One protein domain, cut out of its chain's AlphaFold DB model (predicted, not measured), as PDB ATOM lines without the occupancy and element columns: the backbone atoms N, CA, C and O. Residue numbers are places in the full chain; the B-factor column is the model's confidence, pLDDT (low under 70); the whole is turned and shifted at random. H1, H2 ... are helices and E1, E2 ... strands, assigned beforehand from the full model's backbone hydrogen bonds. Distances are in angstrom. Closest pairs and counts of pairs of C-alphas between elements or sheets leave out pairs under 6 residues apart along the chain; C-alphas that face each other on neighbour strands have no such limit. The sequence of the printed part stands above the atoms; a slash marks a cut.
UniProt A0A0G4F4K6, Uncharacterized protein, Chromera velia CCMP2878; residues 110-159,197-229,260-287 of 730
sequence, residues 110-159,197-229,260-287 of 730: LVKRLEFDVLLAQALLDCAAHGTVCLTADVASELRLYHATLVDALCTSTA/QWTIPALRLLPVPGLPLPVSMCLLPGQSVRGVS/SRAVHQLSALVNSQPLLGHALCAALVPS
ATOM      1  N   LEU A 110     -49.212 -19.950 -24.471       93.69
ATOM      2  CA  LEU A 110     -48.302 -18.960 -23.900       93.69
ATOM      3  C   LEU A 110     -49.098 -17.836 -23.227       93.69
ATOM      4  O   LEU A 110     -48.769 -17.440 -22.114       93.69
ATOM      5  N   VAL A 111     -50.200 -17.396 -23.844       94.88
ATOM      6  CA  VAL A 111     -51.096 -16.376 -23.272       94.88
ATOM      7  C   VAL A 111     -51.705 -16.843 -21.944       94.88
ATOM      8  O   VAL A 111     -51.521 -16.167 -20.936       94.88
ATOM      9  N   LYS A 112     -52.329 -18.033 -21.896       94.00
ATOM     10  CA  LYS A 112     -52.865 -18.627 -20.646       94.00
ATOM     11  C   LYS A 112     -51.796 -18.742 -19.558       94.00
ATOM     12  O   LYS A 112     -52.047 -18.500 -18.382       94.00
ATOM     13  N   ARG A 113     -50.579 -19.121 -19.953       94.88
ATOM     14  CA  ARG A 113     -49.419 -19.245 -19.067       94.88
ATOM     15  C   ARG A 113     -48.981 -17.898 -18.486       94.88
ATOM     16  O   ARG A 113     -48.615 -17.852 -17.315       94.88
ATOM     17  N   LEU A 114     -49.044 -16.816 -19.262       95.75
ATOM     18  CA  LEU A 114     -48.774 -15.459 -18.781       95.75
ATOM     19  C   LEU A 114     -49.894 -14.950 -17.858       95.75
ATOM     20  O   LEU A 114     -49.592 -14.393 -16.806       95.75
ATOM     21  N   GLU A 115     -51.163 -15.204 -18.195       96.12
ATOM     22  CA  GLU A 115     -52.316 -14.911 -17.326       96.12
ATOM     23  C   GLU A 115     -52.170 -15.599 -15.958       96.12
ATOM     24  O   GLU A 115     -52.310 -14.958 -14.914       96.12
ATOM     25  N   PHE A 116     -51.816 -16.889 -15.952       96.75
ATOM     26  CA  PHE A 116     -51.581 -17.656 -14.731       96.75
ATOM     27  C   PHE A 116     -50.388 -17.136 -13.916       96.75
ATOM     28  O   PHE A 116     -50.516 -16.930 -12.709       96.75
ATOM     29  N   ASP A 117     -49.244 -16.882 -14.563       96.19
ATOM     30  CA  ASP A 117     -48.045 -16.369 -13.890       96.19
ATOM     31  C   ASP A 117     -48.301 -14.981 -13.246       96.19
ATOM     32  O   ASP A 117     -47.742 -14.685 -12.186       96.19
ATOM     33  N   VAL A 118     -49.195 -14.152 -13.813       96.88
ATOM     34  CA  VAL A 118     -49.664 -12.890 -13.198       96.88
ATOM     35  C   VAL A 118     -50.590 -13.134 -12.009       96.88
ATOM     36  O   VAL A 118     -50.343 -12.575 -10.940       96.88
ATOM     37  N   LEU A 119     -51.630 -13.965 -12.156       96.81
ATOM     38  CA  LEU A 119     -52.565 -14.280 -11.061       96.81
ATOM     39  C   LEU A 119     -51.829 -14.857  -9.844       96.81
ATOM     40  O   LEU A 119     -52.118 -14.497  -8.702       96.81
ATOM     41  N   LEU A 120     -50.833 -15.711 -10.087       96.38
ATOM     42  CA  LEU A 120     -50.006 -16.305  -9.046       96.38
ATOM     43  C   LEU A 120     -49.092 -15.269  -8.378       96.38
ATOM     44  O   LEU A 120     -48.970 -15.259  -7.152       96.38
ATOM     45  N   ALA A 121     -48.477 -14.375  -9.158       95.38
ATOM     46  CA  ALA A 121     -47.679 -13.284  -8.609       95.38
ATOM     47  C   ALA A 121     -48.522 -12.341  -7.741       95.38
ATOM     48  O   ALA A 121     -48.088 -11.974  -6.651       95.38
ATOM     49  N   GLN A 122     -49.729 -11.993  -8.195       95.69
ATOM     50  CA  GLN A 122     -50.668 -11.175  -7.433       95.69
ATOM     51  C   GLN A 122     -51.052 -11.862  -6.116       95.69
ATOM     52  O   GLN A 122     -50.979 -11.233  -5.068       95.69
ATOM     53  N   ALA A 123     -51.349 -13.168  -6.136       95.06
ATOM     54  CA  ALA A 123     -51.680 -13.914  -4.920       95.06
ATOM     55  C   ALA A 123     -50.526 -13.946  -3.908       95.06
ATOM     56  O   ALA A 123     -50.759 -13.789  -2.713       95.06
ATOM     57  N   LEU A 124     -49.280 -14.102  -4.366       93.56
ATOM     58  CA  LEU A 124     -48.100 -14.064  -3.495       93.56
ATOM     59  C   LEU A 124     -47.877 -12.670  -2.884       93.56
ATOM     60  O   LEU A 124     -47.570 -12.567  -1.695       93.56
ATOM     61  N   LEU A 125     -48.066 -11.608  -3.675       92.56
ATOM     62  CA  LEU A 125     -47.960 -10.218  -3.224       92.56
ATOM     63  C   LEU A 125     -49.070  -9.860  -2.223       92.56
ATOM     64  O   LEU A 125     -48.773  -9.310  -1.164       92.56
ATOM     65  N   ASP A 126     -50.323 -10.225  -2.503       92.19
ATOM     66  CA  ASP A 126     -51.456  -9.970  -1.608       92.19
ATOM     67  C   ASP A 126     -51.366 -10.803  -0.321       92.19
ATOM     68  O   ASP A 126     -51.660 -10.285   0.756       92.19
ATOM     69  N   CYS A 127     -50.921 -12.065  -0.389       90.75
ATOM     70  CA  CYS A 127     -50.641 -12.875   0.804       90.75
ATOM     71  C   CYS A 127     -49.608 -12.195   1.714       90.75
ATOM     72  O   CYS A 127     -49.828 -12.076   2.920       90.75
ATOM     73  N   ALA A 128     -48.508 -11.701   1.137       89.50
ATOM     74  CA  ALA A 128     -47.490 -10.973   1.885       89.50
ATOM     75  C   ALA A 128     -48.035  -9.659   2.471       89.50
ATOM     76  O   ALA A 128     -47.815  -9.387   3.648       89.50
ATOM     77  N   ALA A 129     -48.782  -8.876   1.685       90.12
ATOM     78  CA  ALA A 129     -49.308  -7.571   2.092       90.12
ATOM     79  C   ALA A 129     -50.291  -7.641   3.273       90.12
ATOM     80  O   ALA A 129     -50.328  -6.726   4.093       90.12
ATOM     81  N   HIS A 130     -51.053  -8.732   3.389       89.81
ATOM     82  CA  HIS A 130     -51.971  -8.967   4.508       89.81
ATOM     83  C   HIS A 130     -51.322  -9.734   5.680       89.81
ATOM     84  O   HIS A 130     -51.989  -9.998   6.678       89.81
ATOM     85  N   GLY A 131     -50.048 -10.138   5.568       86.75
ATOM     86  CA  GLY A 131     -49.379 -11.018   6.537       86.75
ATOM     87  C   GLY A 131     -49.929 -12.454   6.574       86.75
ATOM     88  O   GLY A 131     -49.559 -13.242   7.443       86.75
ATOM     89  N   THR A 132     -50.815 -12.814   5.642       85.19
ATOM     90  CA  THR A 132     -51.490 -14.111   5.580       85.19
ATOM     91  C   THR A 132     -50.691 -15.081   4.716       85.19
ATOM     92  O   THR A 132     -50.737 -15.005   3.488       85.19
ATOM     93  N   VAL A 133     -49.992 -16.037   5.333       76.19
ATOM     94  CA  VAL A 133     -49.216 -17.074   4.622       76.19
ATOM     95  C   VAL A 133     -50.143 -18.166   4.053       76.19
ATOM     96  O   VAL A 133     -50.042 -19.342   4.398       76.19
ATOM     97  N   CYS A 134     -51.079 -17.778   3.182       84.75
ATOM     98  CA  CYS A 134     -51.971 -18.710   2.487       84.75
ATOM     99  C   CYS A 134     -51.255 -19.462   1.357       84.75
ATOM    100  O   CYS A 134     -51.673 -20.564   1.021       84.75
ATOM    101  N   LEU A 135     -50.175 -18.905   0.792       93.00
ATOM    102  CA  LEU A 135     -49.418 -19.498  -0.313       93.00
ATOM    103  C   LEU A 135     -47.903 -19.388  -0.076       93.00
ATOM    104  O   LEU A 135     -47.411 -18.358   0.378       93.00
ATOM    105  N   THR A 136     -47.159 -20.452  -0.384       92.31
ATOM    106  CA  THR A 136     -45.704 -20.567  -0.140       92.31
ATOM    107  C   THR A 136     -44.917 -20.808  -1.432       92.31
ATOM    108  O   THR A 136     -45.487 -21.293  -2.406       92.31
ATOM    109  N   ALA A 137     -43.611 -20.496  -1.448       89.94
ATOM    110  CA  ALA A 137     -42.744 -20.627  -2.633       89.94
ATOM    111  C   ALA A 137     -42.816 -22.012  -3.298       89.94
ATOM    112  O   ALA A 137     -42.963 -22.113  -4.517       89.94
ATOM    113  N   ASP A 138     -42.740 -23.068  -2.487       91.62
ATOM    114  CA  ASP A 138     -42.752 -24.459  -2.942       91.62
ATOM    115  C   ASP A 138     -44.067 -24.772  -3.669       91.62
ATOM    116  O   ASP A 138     -44.057 -25.236  -4.805       91.62
ATOM    117  N   VAL A 139     -45.199 -24.416  -3.051       94.44
ATOM    118  CA  VAL A 139     -46.538 -24.606  -3.628       94.44
ATOM    119  C   VAL A 139     -46.734 -23.738  -4.866       94.44
ATOM    120  O   VAL A 139     -47.258 -24.217  -5.860       94.44
ATOM    121  N   ALA A 140     -46.282 -22.485  -4.870       94.94
ATOM    122  CA  ALA A 140     -46.343 -21.655  -6.070       94.94
ATOM    123  C   ALA A 140     -45.531 -22.271  -7.225       94.94
ATOM    124  O   ALA A 140     -45.989 -22.284  -8.364       94.94
ATOM    125  N   SER A 141     -44.365 -22.849  -6.932       93.38
ATOM    126  CA  SER A 141     -43.529 -23.556  -7.911       93.38
ATOM    127  C   SER A 141     -44.174 -24.856  -8.411       93.38
ATOM    128  O   SER A 141     -44.056 -25.177  -9.591       93.38
ATOM    129  N   GLU A 142     -44.880 -25.575  -7.535       94.81
ATOM    130  CA  GLU A 142     -45.672 -26.774  -7.844       94.81
ATOM    131  C   GLU A 142     -46.870 -26.434  -8.749       94.81
ATOM    132  O   GLU A 142     -47.082 -27.074  -9.778       94.81
ATOM    133  N   LEU A 143     -47.606 -25.365  -8.425       95.69
ATOM    134  CA  LEU A 143     -48.755 -24.887  -9.196       95.69
ATOM    135  C   LEU A 143     -48.355 -24.390 -10.594       95.69
ATOM    136  O   LEU A 143     -49.089 -24.638 -11.549       95.69
ATOM    137  N   ARG A 144     -47.186 -23.742 -10.748       94.81
ATOM    138  CA  ARG A 144     -46.639 -23.380 -12.075       94.81
ATOM    139  C   ARG A 144     -46.312 -24.607 -12.912       94.81
ATOM    140  O   ARG A 144     -46.642 -24.614 -14.095       94.81
ATOM    141  N   LEU A 145     -45.699 -25.629 -12.312       93.31
ATOM    142  CA  LEU A 145     -45.375 -26.874 -13.007       93.31
ATOM    143  C   LEU A 145     -46.650 -27.612 -13.438       93.31
ATOM    144  O   LEU A 145     -46.782 -27.977 -14.601       93.31
ATOM    145  N   TYR A 146     -47.623 -27.749 -12.535       94.31
ATOM    146  CA  TYR A 146     -48.917 -28.368 -12.826       94.31
ATOM    147  C   TYR A 146     -49.686 -27.629 -13.932       94.31
ATOM    148  O   TYR A 146     -50.122 -28.254 -14.899       94.31
ATOM    149  N   HIS A 147     -49.799 -26.298 -13.844       94.31
ATOM    150  CA  HIS A 147     -50.419 -25.491 -14.897       94.31
ATOM    151  C   HIS A 147     -49.674 -25.634 -16.231       94.31
ATOM    152  O   HIS A 147     -50.304 -25.774 -17.275       94.31
ATOM    153  N   ALA A 148     -48.337 -25.656 -16.218       91.38
ATOM    154  CA  ALA A 148     -47.543 -25.858 -17.425       91.38
ATOM    155  C   ALA A 148     -47.795 -27.228 -18.077       91.38
ATOM    156  O   ALA A 148     -48.008 -27.280 -19.284       91.38
ATOM    157  N   THR A 149     -47.858 -28.315 -17.304       91.06
ATOM    158  CA  THR A 149     -48.169 -29.658 -17.824       91.06
ATOM    159  C   THR A 149     -49.611 -29.781 -18.329       91.06
ATOM    160  O   THR A 149     -49.832 -30.403 -19.365       91.06
ATOM    161  N   LEU A 150     -50.594 -29.147 -17.671       90.88
ATOM    162  CA  LEU A 150     -51.962 -29.051 -18.211       90.88
ATOM    163  C   LEU A 150     -51.994 -28.319 -19.558       90.88
ATOM    164  O   LEU A 150     -52.730 -28.704 -20.465       90.88
ATOM    165  N   VAL A 151     -51.204 -27.254 -19.684       89.88
ATOM    166  CA  VAL A 151     -51.104 -26.453 -20.905       89.88
ATOM    167  C   VAL A 151     -50.382 -27.215 -22.028       89.88
ATOM    168  O   VAL A 151     -50.845 -27.142 -23.162       89.88
ATOM    169  N   ASP A 152     -49.342 -27.999 -21.719       88.12
ATOM    170  CA  ASP A 152     -48.649 -28.901 -22.661       88.12
ATOM    171  C   ASP A 152     -49.618 -29.955 -23.231       88.12
ATOM    172  O   ASP A 152     -49.787 -30.066 -24.448       88.12
ATOM    173  N   ALA A 153     -50.351 -30.648 -22.350       87.56
ATOM    174  CA  ALA A 153     -51.311 -31.691 -22.720       87.56
ATOM    175  C   ALA A 153     -52.471 -31.171 -23.595       87.56
ATOM    176  O   ALA A 153     -52.911 -31.854 -24.522       87.56
ATOM    177  N   LEU A 154     -52.942 -29.943 -23.333       85.94
ATOM    178  CA  LEU A 154     -53.956 -29.257 -24.147       85.94
ATOM    179  C   LEU A 154     -53.428 -28.765 -25.505       85.94
ATOM    180  O   LEU A 154     -54.229 -28.373 -26.353       85.94
ATOM    181  N   CYS A 155     -52.111 -28.750 -25.727       85.56
ATOM    182  CA  CYS A 155     -51.530 -28.509 -27.045       85.56
ATOM    183  C   CYS A 155     -51.379 -29.811 -27.826       85.56
ATOM    184  O   CYS A 155     -51.837 -29.885 -28.968       85.56
ATOM    185  N   THR A 156     -50.794 -30.847 -27.218       83.25
ATOM    186  CA  THR A 156     -50.558 -32.136 -27.890       83.25
ATOM    187  C   THR A 156     -51.844 -32.772 -28.414       83.25
ATOM    188  O   THR A 156     -51.839 -33.313 -29.516       83.25
ATOM    189  N   SER A 157     -52.966 -32.633 -27.695       79.19
ATOM    190  CA  SER A 157     -54.270 -33.175 -28.115       79.19
ATOM    191  C   SER A 157     -54.889 -32.493 -29.342       79.19
ATOM    192  O   SER A 157     -55.958 -32.902 -29.766       79.19
ATOM    193  N   THR A 158     -54.291 -31.420 -29.872       75.00
ATOM    194  CA  THR A 158     -54.798 -30.721 -31.072       75.00
ATOM    195  C   THR A 158     -54.018 -31.058 -32.343       75.00
ATOM    196  O   THR A 158     -54.424 -30.655 -33.428       75.00
ATOM    197  N   ALA A 159     -52.904 -31.789 -32.220       73.69
ATOM    198  CA  ALA A 159     -52.030 -32.140 -33.340       73.69
ATOM    199  C   ALA A 159     -52.340 -33.520 -33.949       73.69
ATOM    200  O   ALA A 159     -52.085 -33.734 -35.130       73.69
ATOM    201  N   GLN A 197     -38.744 -28.885 -26.062       78.06
ATOM    202  CA  GLN A 197     -38.454 -28.566 -24.675       78.06
ATOM    203  C   GLN A 197     -38.681 -27.066 -24.507       78.06
ATOM    204  O   GLN A 197     -38.125 -26.271 -25.268       78.06
ATOM    205  N   TRP A 198     -39.480 -26.681 -23.517       79.62
ATOM    206  CA  TRP A 198     -39.772 -25.283 -23.222       79.62
ATOM    207  C   TRP A 198     -39.515 -24.969 -21.753       79.62
ATOM    208  O   TRP A 198     -39.524 -25.840 -20.882       79.62
ATOM    209  N   THR A 199     -39.219 -23.703 -21.472       84.62
ATOM    210  CA  THR A 199     -38.870 -23.259 -20.125       84.62
ATOM    211  C   THR A 199     -39.992 -22.455 -19.485       84.62
ATOM    212  O   THR A 199     -40.760 -21.710 -20.100       84.62
ATOM    213  N   ILE A 200     -40.085 -22.625 -18.177       86.88
ATOM    214  CA  ILE A 200     -40.821 -21.767 -17.272       86.88
ATOM    215  C   ILE A 200     -39.811 -20.711 -16.808       86.88
ATOM    216  O   ILE A 200     -38.843 -21.084 -16.143       86.88
ATOM    217  N   PRO A 201     -39.967 -19.420 -17.161       85.06
ATOM    218  CA  PRO A 201     -39.040 -18.385 -16.732       85.06
ATOM    219  C   PRO A 201     -39.155 -18.169 -15.223       85.06
ATOM    220  O   PRO A 201     -40.204 -18.426 -14.620       85.06
ATOM    221  N   ALA A 202     -38.080 -17.688 -14.601       86.62
ATOM    222  CA  ALA A 202     -38.062 -17.435 -13.166       86.62
ATOM    223  C   ALA A 202     -39.113 -16.376 -12.783       86.62
ATOM    224  O   ALA A 202     -39.137 -15.276 -13.351       86.62
ATOM    225  N   LEU A 203     -39.974 -16.691 -11.809       87.94
ATOM    226  CA  LEU A 203     -40.904 -15.701 -11.272       87.94
ATOM    227  C   LEU A 203     -40.181 -14.907 -10.189       87.94
ATOM    228  O   LEU A 203     -39.771 -15.461  -9.173       87.94
ATOM    229  N   ARG A 204     -40.028 -13.607 -10.419       87.12
ATOM    230  CA  ARG A 204     -39.472 -12.662  -9.454       87.12
ATOM    231  C   ARG A 204     -40.574 -11.803  -8.892       87.12
ATOM    232  O   ARG A 204     -41.412 -11.347  -9.664       87.12
ATOM    233  N   LEU A 205     -40.532 -11.549  -7.593       86.38
ATOM    234  CA  LEU A 205     -41.377 -10.562  -6.928       86.38
ATOM    235  C   LEU A 205     -40.521  -9.373  -6.490       86.38
ATOM    236  O   LEU A 205     -39.337  -9.525  -6.182       86.38
ATOM    237  N   LEU A 206     -41.125  -8.190  -6.430       87.56
ATOM    238  CA  LEU A 206     -40.541  -7.032  -5.765       87.56
ATOM    239  C   LEU A 206     -40.305  -7.363  -4.276       87.56
ATOM    240  O   LEU A 206     -41.269  -7.708  -3.589       87.56
ATOM    241  N   PRO A 207     -39.079  -7.216  -3.737       78.88
ATOM    242  CA  PRO A 207     -38.873  -7.209  -2.294       78.88
ATOM    243  C   PRO A 207     -39.480  -5.922  -1.716       78.88
ATOM    244  O   PRO A 207     -38.841  -4.871  -1.696       78.88
ATOM    245  N   VAL A 208     -40.747  -5.989  -1.299       72.06
ATOM    246  CA  VAL A 208     -41.479  -4.845  -0.737       72.06
ATOM    247  C   VAL A 208     -40.923  -4.516   0.657       72.06
ATOM    248  O   VAL A 208     -41.007  -5.363   1.549       72.06
ATOM    249  N   PRO A 209     -40.388  -3.303   0.899       66.69
ATOM    250  CA  PRO A 209     -39.895  -2.924   2.219       66.69
ATOM    251  C   PRO A 209     -40.999  -3.021   3.278       66.69
ATOM    252  O   PRO A 209     -42.089  -2.482   3.097       66.69
ATOM    253  N   GLY A 210     -40.717  -3.713   4.382       65.69
ATOM    254  CA  GLY A 210     -41.681  -3.957   5.460       65.69
ATOM    255  C   GLY A 210     -42.534  -5.223   5.304       65.69
ATOM    256  O   GLY A 210     -43.142  -5.636   6.287       65.69
ATOM    257  N   LEU A 211     -42.534  -5.887   4.140       67.38
ATOM    258  CA  LEU A 211     -43.118  -7.224   3.990       67.38
ATOM    259  C   LEU A 211     -41.998  -8.277   4.043       67.38
ATOM    260  O   LEU A 211     -41.176  -8.328   3.124       67.38
ATOM    261  N   PRO A 212     -41.932  -9.135   5.081       67.12
ATOM    262  CA  PRO A 212     -40.903 -10.163   5.205       67.12
ATOM    263  C   PRO A 212     -41.202 -11.361   4.289       67.12
ATOM    264  O   PRO A 212     -41.461 -12.471   4.750       67.12
ATOM    265  N   LEU A 213     -41.157 -11.140   2.972       70.81
ATOM    266  CA  LEU A 213     -41.091 -12.217   1.989       70.81
ATOM    267  C   LEU A 213     -39.796 -13.021   2.220       70.81
ATOM    268  O   LEU A 213     -38.706 -12.441   2.167       70.81
ATOM    269  N   PRO A 214     -39.871 -14.348   2.436       72.50
ATOM    270  CA  PRO A 214     -38.700 -15.212   2.382       72.50
ATOM    271  C   PRO A 214     -37.968 -15.039   1.048       72.50
ATOM    272  O   PRO A 214     -38.602 -14.908   0.001       72.50
ATOM    273  N   VAL A 215     -36.635 -15.115   1.053       73.94
ATOM    274  CA  VAL A 215     -35.821 -14.970  -0.173       73.94
ATOM    275  C   VAL A 215     -36.228 -15.992  -1.252       73.94
ATOM    276  O   VAL A 215     -36.206 -15.675  -2.440       73.94
ATOM    277  N   SER A 216     -36.698 -17.176  -0.844       71.31
ATOM    278  CA  SER A 216     -37.272 -18.207  -1.720       71.31
ATOM    279  C   SER A 216     -38.609 -17.828  -2.377       71.31
ATOM    280  O   SER A 216     -38.939 -18.380  -3.419       71.31
ATOM    281  N   MET A 217     -39.379 -16.888  -1.818       67.56
ATOM    282  CA  MET A 217     -40.594 -16.342  -2.447       67.56
ATOM    283  C   MET A 217     -40.283 -15.171  -3.390       67.56
ATOM    284  O   MET A 217     -41.010 -14.963  -4.357       67.56
ATOM    285  N   CYS A 218     -39.185 -14.439  -3.166       73.56
ATOM    286  CA  CYS A 218     -38.731 -13.376  -4.071       73.56
ATOM    287  C   CYS A 218     -38.217 -13.904  -5.426       73.56
ATOM    288  O   CYS A 218     -38.187 -13.149  -6.399       73.56
ATOM    289  N   LEU A 219     -37.818 -15.181  -5.495       82.38
ATOM    290  CA  LEU A 219     -37.339 -15.850  -6.706       82.38
ATOM    291  C   LEU A 219     -37.824 -17.308  -6.751       82.38
ATOM    292  O   LEU A 219     -37.164 -18.196  -6.213       82.38
ATOM    293  N   LEU A 220     -38.918 -17.573  -7.470       79.56
ATOM    294  CA  LEU A 220     -39.215 -18.937  -7.910       79.56
ATOM    295  C   LEU A 220     -38.283 -19.261  -9.091       79.56
ATOM    296  O   LEU A 220     -38.260 -18.493 -10.062       79.56
ATOM    297  N   PRO A 221     -37.506 -20.357  -9.041       79.81
ATOM    298  CA  PRO A 221     -36.535 -20.677 -10.079       79.81
ATOM    299  C   PRO A 221     -37.213 -20.950 -11.426       79.81
ATOM    300  O   PRO A 221     -38.391 -21.307 -11.502       79.81
ATOM    301  N   GLY A 222     -36.444 -20.801 -12.504       77.38
ATOM    302  CA  GLY A 222     -36.869 -21.309 -13.803       77.38
ATOM    303  C   GLY A 222     -36.894 -22.838 -13.794       77.38
ATOM    304  O   GLY A 222     -36.018 -23.469 -13.207       77.38
ATOM    305  N   GLN A 223     -37.892 -23.432 -14.442       82.31
ATOM    306  CA  GLN A 223     -38.058 -24.885 -14.555       82.31
ATOM    307  C   GLN A 223     -38.042 -25.275 -16.037       82.31
ATOM    308  O   GLN A 223     -38.489 -24.506 -16.887       82.31
ATOM    309  N   SER A 224     -37.541 -26.463 -16.371       80.00
ATOM    310  CA  SER A 224     -37.597 -26.988 -17.739       80.00
ATOM    311  C   SER A 224     -38.720 -28.009 -17.855       80.00
ATOM    312  O   SER A 224     -38.659 -29.046 -17.200       80.00
ATOM    313  N   VAL A 225     -39.681 -27.767 -18.744       77.38
ATOM    314  CA  VAL A 225     -40.652 -28.777 -19.166       77.38
ATOM    315  C   VAL A 225     -40.081 -29.460 -20.408       77.38
ATOM    316  O   VAL A 225     -39.958 -28.859 -21.477       77.38
ATOM    317  N   ARG A 226     -39.676 -30.726 -20.264       74.94
ATOM    318  CA  ARG A 226     -39.547 -31.620 -21.421       74.94
ATOM    319  C   ARG A 226     -40.982 -31.964 -21.819       74.94
ATOM    320  O   ARG A 226     -41.684 -32.553 -21.004       74.94
ATOM    321  N   GLY A 227     -41.414 -31.533 -23.004       62.28
ATOM    322  CA  GLY A 227     -42.785 -31.775 -23.460       62.28
ATOM    323  C   GLY A 227     -43.052 -33.271 -23.608       62.28
ATOM    324  O   GLY A 227     -42.115 -34.043 -23.846       62.28
ATOM    325  N   VAL A 228     -44.314 -33.685 -23.481       56.50
ATOM    326  CA  VAL A 228     -44.719 -35.104 -23.557       56.50
ATOM    327  C   VAL A 228     -44.748 -35.576 -25.022       56.50
ATOM    328  O   VAL A 228     -45.783 -35.906 -25.596       56.50
ATOM    329  N   SER A 229     -43.573 -35.568 -25.655       53.00
ATOM    330  CA  SER A 229     -43.347 -36.096 -26.999       53.00
ATOM    331  C   SER A 229     -43.558 -37.608 -26.985       53.00
ATOM    332  O   SER A 229     -42.894 -38.312 -26.233       53.00
ATOM    333  N   SER A 260     -51.198 -32.488  -1.130       95.00
ATOM    334  CA  SER A 260     -52.166 -32.107  -0.088       95.00
ATOM    335  C   SER A 260     -51.875 -30.694   0.447       95.00
ATOM    336  O   SER A 260     -52.800 -29.906   0.642       95.00
ATOM    337  N   ARG A 261     -50.591 -30.319   0.569       95.81
ATOM    338  CA  ARG A 261     -50.150 -28.968   0.938       95.81
ATOM    339  C   ARG A 261     -50.613 -27.907  -0.069       95.81
ATOM    340  O   ARG A 261     -51.138 -26.883   0.364       95.81
ATOM    341  N   ALA A 262     -50.465 -28.141  -1.372       95.81
ATOM    342  CA  ALA A 262     -50.937 -27.220  -2.406       95.81
ATOM    343  C   ALA A 262     -52.466 -27.088  -2.420       95.81
ATOM    344  O   ALA A 262     -52.983 -25.972  -2.456       95.81
ATOM    345  N   VAL A 263     -53.199 -28.200  -2.297       96.12
ATOM    346  CA  VAL A 263     -54.671 -28.200  -2.219       96.12
ATOM    347  C   VAL A 263     -55.170 -27.449  -0.977       96.12
ATOM    348  O   VAL A 263     -56.096 -26.641  -1.077       96.12
ATOM    349  N   HIS A 264     -54.541 -27.642   0.188       96.06
ATOM    350  CA  HIS A 264     -54.880 -26.890   1.400       96.06
ATOM    351  C   HIS A 264     -54.544 -25.395   1.284       96.06
ATOM    352  O   HIS A 264     -55.342 -24.573   1.729       96.06
ATOM    353  N   GLN A 265     -53.422 -25.026   0.657       96.12
ATOM    354  CA  GLN A 265     -53.044 -23.623   0.439       96.12
ATOM    355  C   GLN A 265     -53.957 -22.915  -0.579       96.12
ATOM    356  O   GLN A 265     -54.398 -21.795  -0.324       96.12
ATOM    357  N   LEU A 266     -54.359 -23.585  -1.666       95.88
ATOM    358  CA  LEU A 266     -55.401 -23.080  -2.572       95.88
ATOM    359  C   LEU A 266     -56.746 -22.896  -1.855       95.88
ATOM    360  O   LEU A 266     -57.394 -21.868  -2.030       95.88
ATOM    361  N   SER A 267     -57.156 -23.856  -1.021       95.75
ATOM    362  CA  SER A 267     -58.389 -23.746  -0.229       95.75
ATOM    363  C   SER A 267     -58.324 -22.579   0.768       95.75
ATOM    364  O   SER A 267     -59.262 -21.788   0.859       95.75
ATOM    365  N   ALA A 268     -57.194 -22.395   1.459       95.25
ATOM    366  CA  ALA A 268     -56.966 -21.236   2.323       95.25
ATOM    367  C   ALA A 268     -57.062 -19.912   1.543       95.25
ATOM    368  O   ALA A 268     -57.757 -19.001   1.987       95.25
ATOM    369  N   LEU A 269     -56.449 -19.836   0.355       95.25
ATOM    370  CA  LEU A 269     -56.500 -18.661  -0.517       95.25
ATOM    371  C   LEU A 269     -57.919 -18.361  -1.032       95.25
ATOM    372  O   LEU A 269     -58.317 -17.199  -1.059       95.25
ATOM    373  N   VAL A 270     -58.708 -19.381  -1.390       96.12
ATOM    374  CA  VAL A 270     -60.136 -19.232  -1.735       96.12
ATOM    375  C   VAL A 270     -60.937 -18.684  -0.550       96.12
ATOM    376  O   VAL A 270     -61.782 -17.815  -0.736       96.12
ATOM    377  N   ASN A 271     -60.652 -19.127   0.676       94.50
ATOM    378  CA  ASN A 271     -61.355 -18.637   1.863       94.50
ATOM    379  C   ASN A 271     -60.943 -17.205   2.260       94.50
ATOM    380  O   ASN A 271     -61.794 -16.435   2.703       94.50
ATOM    381  N   SER A 272     -59.671 -16.819   2.095       94.06
ATOM    382  CA  SER A 272     -59.184 -15.473   2.448       94.06
ATOM    383  C   SER A 272     -59.389 -14.425   1.347       94.06
ATOM    384  O   SER A 272     -59.575 -13.248   1.641       94.06
ATOM    385  N   GLN A 273     -59.308 -14.829   0.077       94.31
ATOM    386  CA  GLN A 273     -59.309 -13.952  -1.099       94.31
ATOM    387  C   GLN A 273     -60.113 -14.605  -2.246       94.31
ATOM    388  O   GLN A 273     -59.544 -14.953  -3.286       94.31
ATOM    389  N   PRO A 274     -61.441 -14.786  -2.096       94.56
ATOM    390  CA  PRO A 274     -62.238 -15.666  -2.955       94.56
ATOM    391  C   PRO A 274     -62.143 -15.355  -4.447       94.56
ATOM    392  O   PRO A 274     -62.004 -16.277  -5.243       94.56
ATOM    393  N   LEU A 275     -62.138 -14.082  -4.853       95.38
ATOM    394  CA  LEU A 275     -62.018 -13.722  -6.274       95.38
ATOM    395  C   LEU A 275     -60.700 -14.215  -6.897       95.38
ATOM    396  O   LEU A 275     -60.705 -14.703  -8.024       95.38
ATOM    397  N   LEU A 276     -59.589 -14.124  -6.160       94.94
ATOM    398  CA  LEU A 276     -58.259 -14.488  -6.648       94.94
ATOM    399  C   LEU A 276     -57.998 -15.995  -6.523       94.94
ATOM    400  O   LEU A 276     -57.497 -16.611  -7.463       94.94
ATOM    401  N   GLY A 277     -58.428 -16.610  -5.416       95.38
ATOM    402  CA  GLY A 277     -58.406 -18.063  -5.250       95.38
ATOM    403  C   GLY A 277     -59.262 -18.780  -6.300       95.38
ATOM    404  O   GLY A 277     -58.796 -19.734  -6.920       95.38
ATOM    405  N   HIS A 278     -60.479 -18.297  -6.580       95.12
ATOM    406  CA  HIS A 278     -61.314 -18.859  -7.646       95.12
ATOM    407  C   HIS A 278     -60.738 -18.602  -9.045       95.12
ATOM    408  O   HIS A 278     -60.841 -19.493  -9.885       95.12
ATOM    409  N   ALA A 279     -60.100 -17.454  -9.305       95.88
ATOM    410  CA  ALA A 279     -59.428 -17.202 -10.584       95.88
ATOM    411  C   ALA A 279     -58.257 -18.172 -10.824       95.88
ATOM    412  O   ALA A 279     -58.165 -18.764 -11.900       95.88
ATOM    413  N   LEU A 280     -57.411 -18.401  -9.812       95.62
ATOM    414  CA  LEU A 280     -56.331 -19.390  -9.879       95.62
ATOM    415  C   LEU A 280     -56.872 -20.811 -10.061       95.62
ATOM    416  O   LEU A 280     -56.447 -21.508 -10.978       95.62
ATOM    417  N   CYS A 281     -57.854 -21.230  -9.259       96.12
ATOM    418  CA  CYS A 281     -58.484 -22.541  -9.419       96.12
ATOM    419  C   CYS A 281     -59.151 -22.718 -10.794       96.12
ATOM    420  O   CYS A 281     -59.093 -23.809 -11.349       96.12
ATOM    421  N   ALA A 282     -59.745 -21.669 -11.373       95.00
ATOM    422  CA  ALA A 282     -60.335 -21.726 -12.709       95.00
ATOM    423  C   ALA A 282     -59.280 -21.861 -13.823       95.00
ATOM    424  O   ALA A 282     -59.536 -22.550 -14.806       95.00
ATOM    425  N   ALA A 283     -58.098 -21.256 -13.666       94.12
ATOM    426  CA  ALA A 283     -56.969 -21.451 -14.581       94.12
ATOM    427  C   ALA A 283     -56.328 -22.849 -14.442       94.12
ATOM    428  O   ALA A 283     -55.841 -23.410 -15.418       94.12
ATOM    429  N   LEU A 284     -56.374 -23.438 -13.242       94.44
ATOM    430  CA  LEU A 284     -55.897 -24.797 -12.945       94.44
ATOM    431  C   LEU A 284     -56.877 -25.908 -13.377       94.44
ATOM    432  O   LEU A 284     -56.553 -27.085 -13.239       94.44
ATOM    433  N   VAL A 285     -58.064 -25.568 -13.892       91.81
ATOM    434  CA  VAL A 285     -59.020 -26.537 -14.448       91.81
ATOM    435  C   VAL A 285     -58.908 -26.539 -15.978       91.81
ATOM    436  O   VAL A 285     -59.167 -25.506 -16.603       91.81
ATOM    437  N   PRO A 286     -58.576 -27.675 -16.626       79.94
ATOM    438  CA  PRO A 286     -58.578 -27.750 -18.081       79.94
ATOM    439  C   PRO A 286     -59.986 -27.458 -18.621       79.94
ATOM    440  O   PRO A 286     -60.983 -28.017 -18.161       79.94
ATOM    441  N   SER A 287     -60.069 -26.555 -19.602       75.25
ATOM    442  CA  SER A 287     -61.344 -26.092 -20.160       75.25
ATOM    443  C   SER A 287     -62.125 -27.256 -20.775       75.25
ATOM    444  O   SER A 287     -61.804 -27.718 -21.868       75.25
TER     445      SER A 287
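Overview. This is residues 110 to 159, 197 to 229 and 260 to 287 of the 730 residues of an uncharacterized protein of Chromera velia CCMP2878 (UniProt A0A0G4F4K6). Three slabs are stacked: in the middle a helical hairpin of two long helices, H1 and H2, on one side of it a narrow stretch that runs out and folds back, E1, H3 and E2, and on the other side a shorter helical hairpin, H4 and H5. H5 lies beside H1, while H4 crosses near the first residues of H2. The printed part has 111 residues with five named helices and two named strands, in the order H1 H2 E1 H3 E2 H4 H5, and its class is mostly helix. The strands make one antiparallel sheet, E1 - E2. The whole is compact, with a radius of gyration of the C-alphas of 14.1 A, yet elongated in outline, spanning 48 by 26 by 25 A.

Along the chain. H1, residues 110 to 129, begins with C-alpha 110 at (-48.302, -18.960, -23.900) and is 28.4 A long. H2, residues 137 to 156, is 28.8 A long. E1 is residues 197 to 200, H3 residues 215 to 218 and E2 residues 223 to 226, with C-alpha 197 at (-38.454, -28.566, -24.675). H4, residues 260 to 272, measures 18.2 A. H5, residues 274 to 283, measures 14.0 A and ends with C-alpha 283 at (-56.969, -21.451, -14.581).

Arrangement. H1 and H2, a helical hairpin, touch at a shallow tilt of 15 degrees, opposite ways; the closest C-alphas are those of Arg 113 and Ala 148, 7.1 A apart, and H1 touches H2 with residues 113 to 120 alone. The closest C-alphas of H2 and E2 are those of Ala 148 and Val 225, 7.7 A apart. E1 and E2 are antiparallel neighbours, with N 198 and O 225 at 3.0 A and N 200 and O 223 at 2.8 A, within hydrogen-bond range. H3 is close to H2 but not clearly touching it, with C-alphas 137 and 217 closest at 4.8 A. H1 touches H5 at a shallow tilt of 28 degrees, opposite ways, closest at the C-alphas of Leu 119 and Leu 280, 6.5 A apart. H4 and H5, also a helical hairpin, touch at a steep tilt of 43 degrees, closest at the C-alphas of Val 270 and Gly 277, 4.1 A apart. H2 touches H4 with residues 139 to 143 alone, about perpendicular at 80 degrees, closest at C-alphas 139 and 262, 5.3 A apart. In H1, H2, H4 and H5 every O i to N i+4 pair is within hydrogen-bond range; H3 is too short for such a pair.

Size, cuts and confidence. The two C-alphas farthest apart, those of Ala 159 and Gly 210, are 49.1 A apart. Residues 160 to 196 and 230 to 259 are not printed; the gaps between C-alphas are 16.5 A and 28.6 A. The link from E1 to H3 is long, 14 residues. The mean pLDDT of the printed part is 87.2, and residues 209 to 212, 217 and 227 to 229 are under 70.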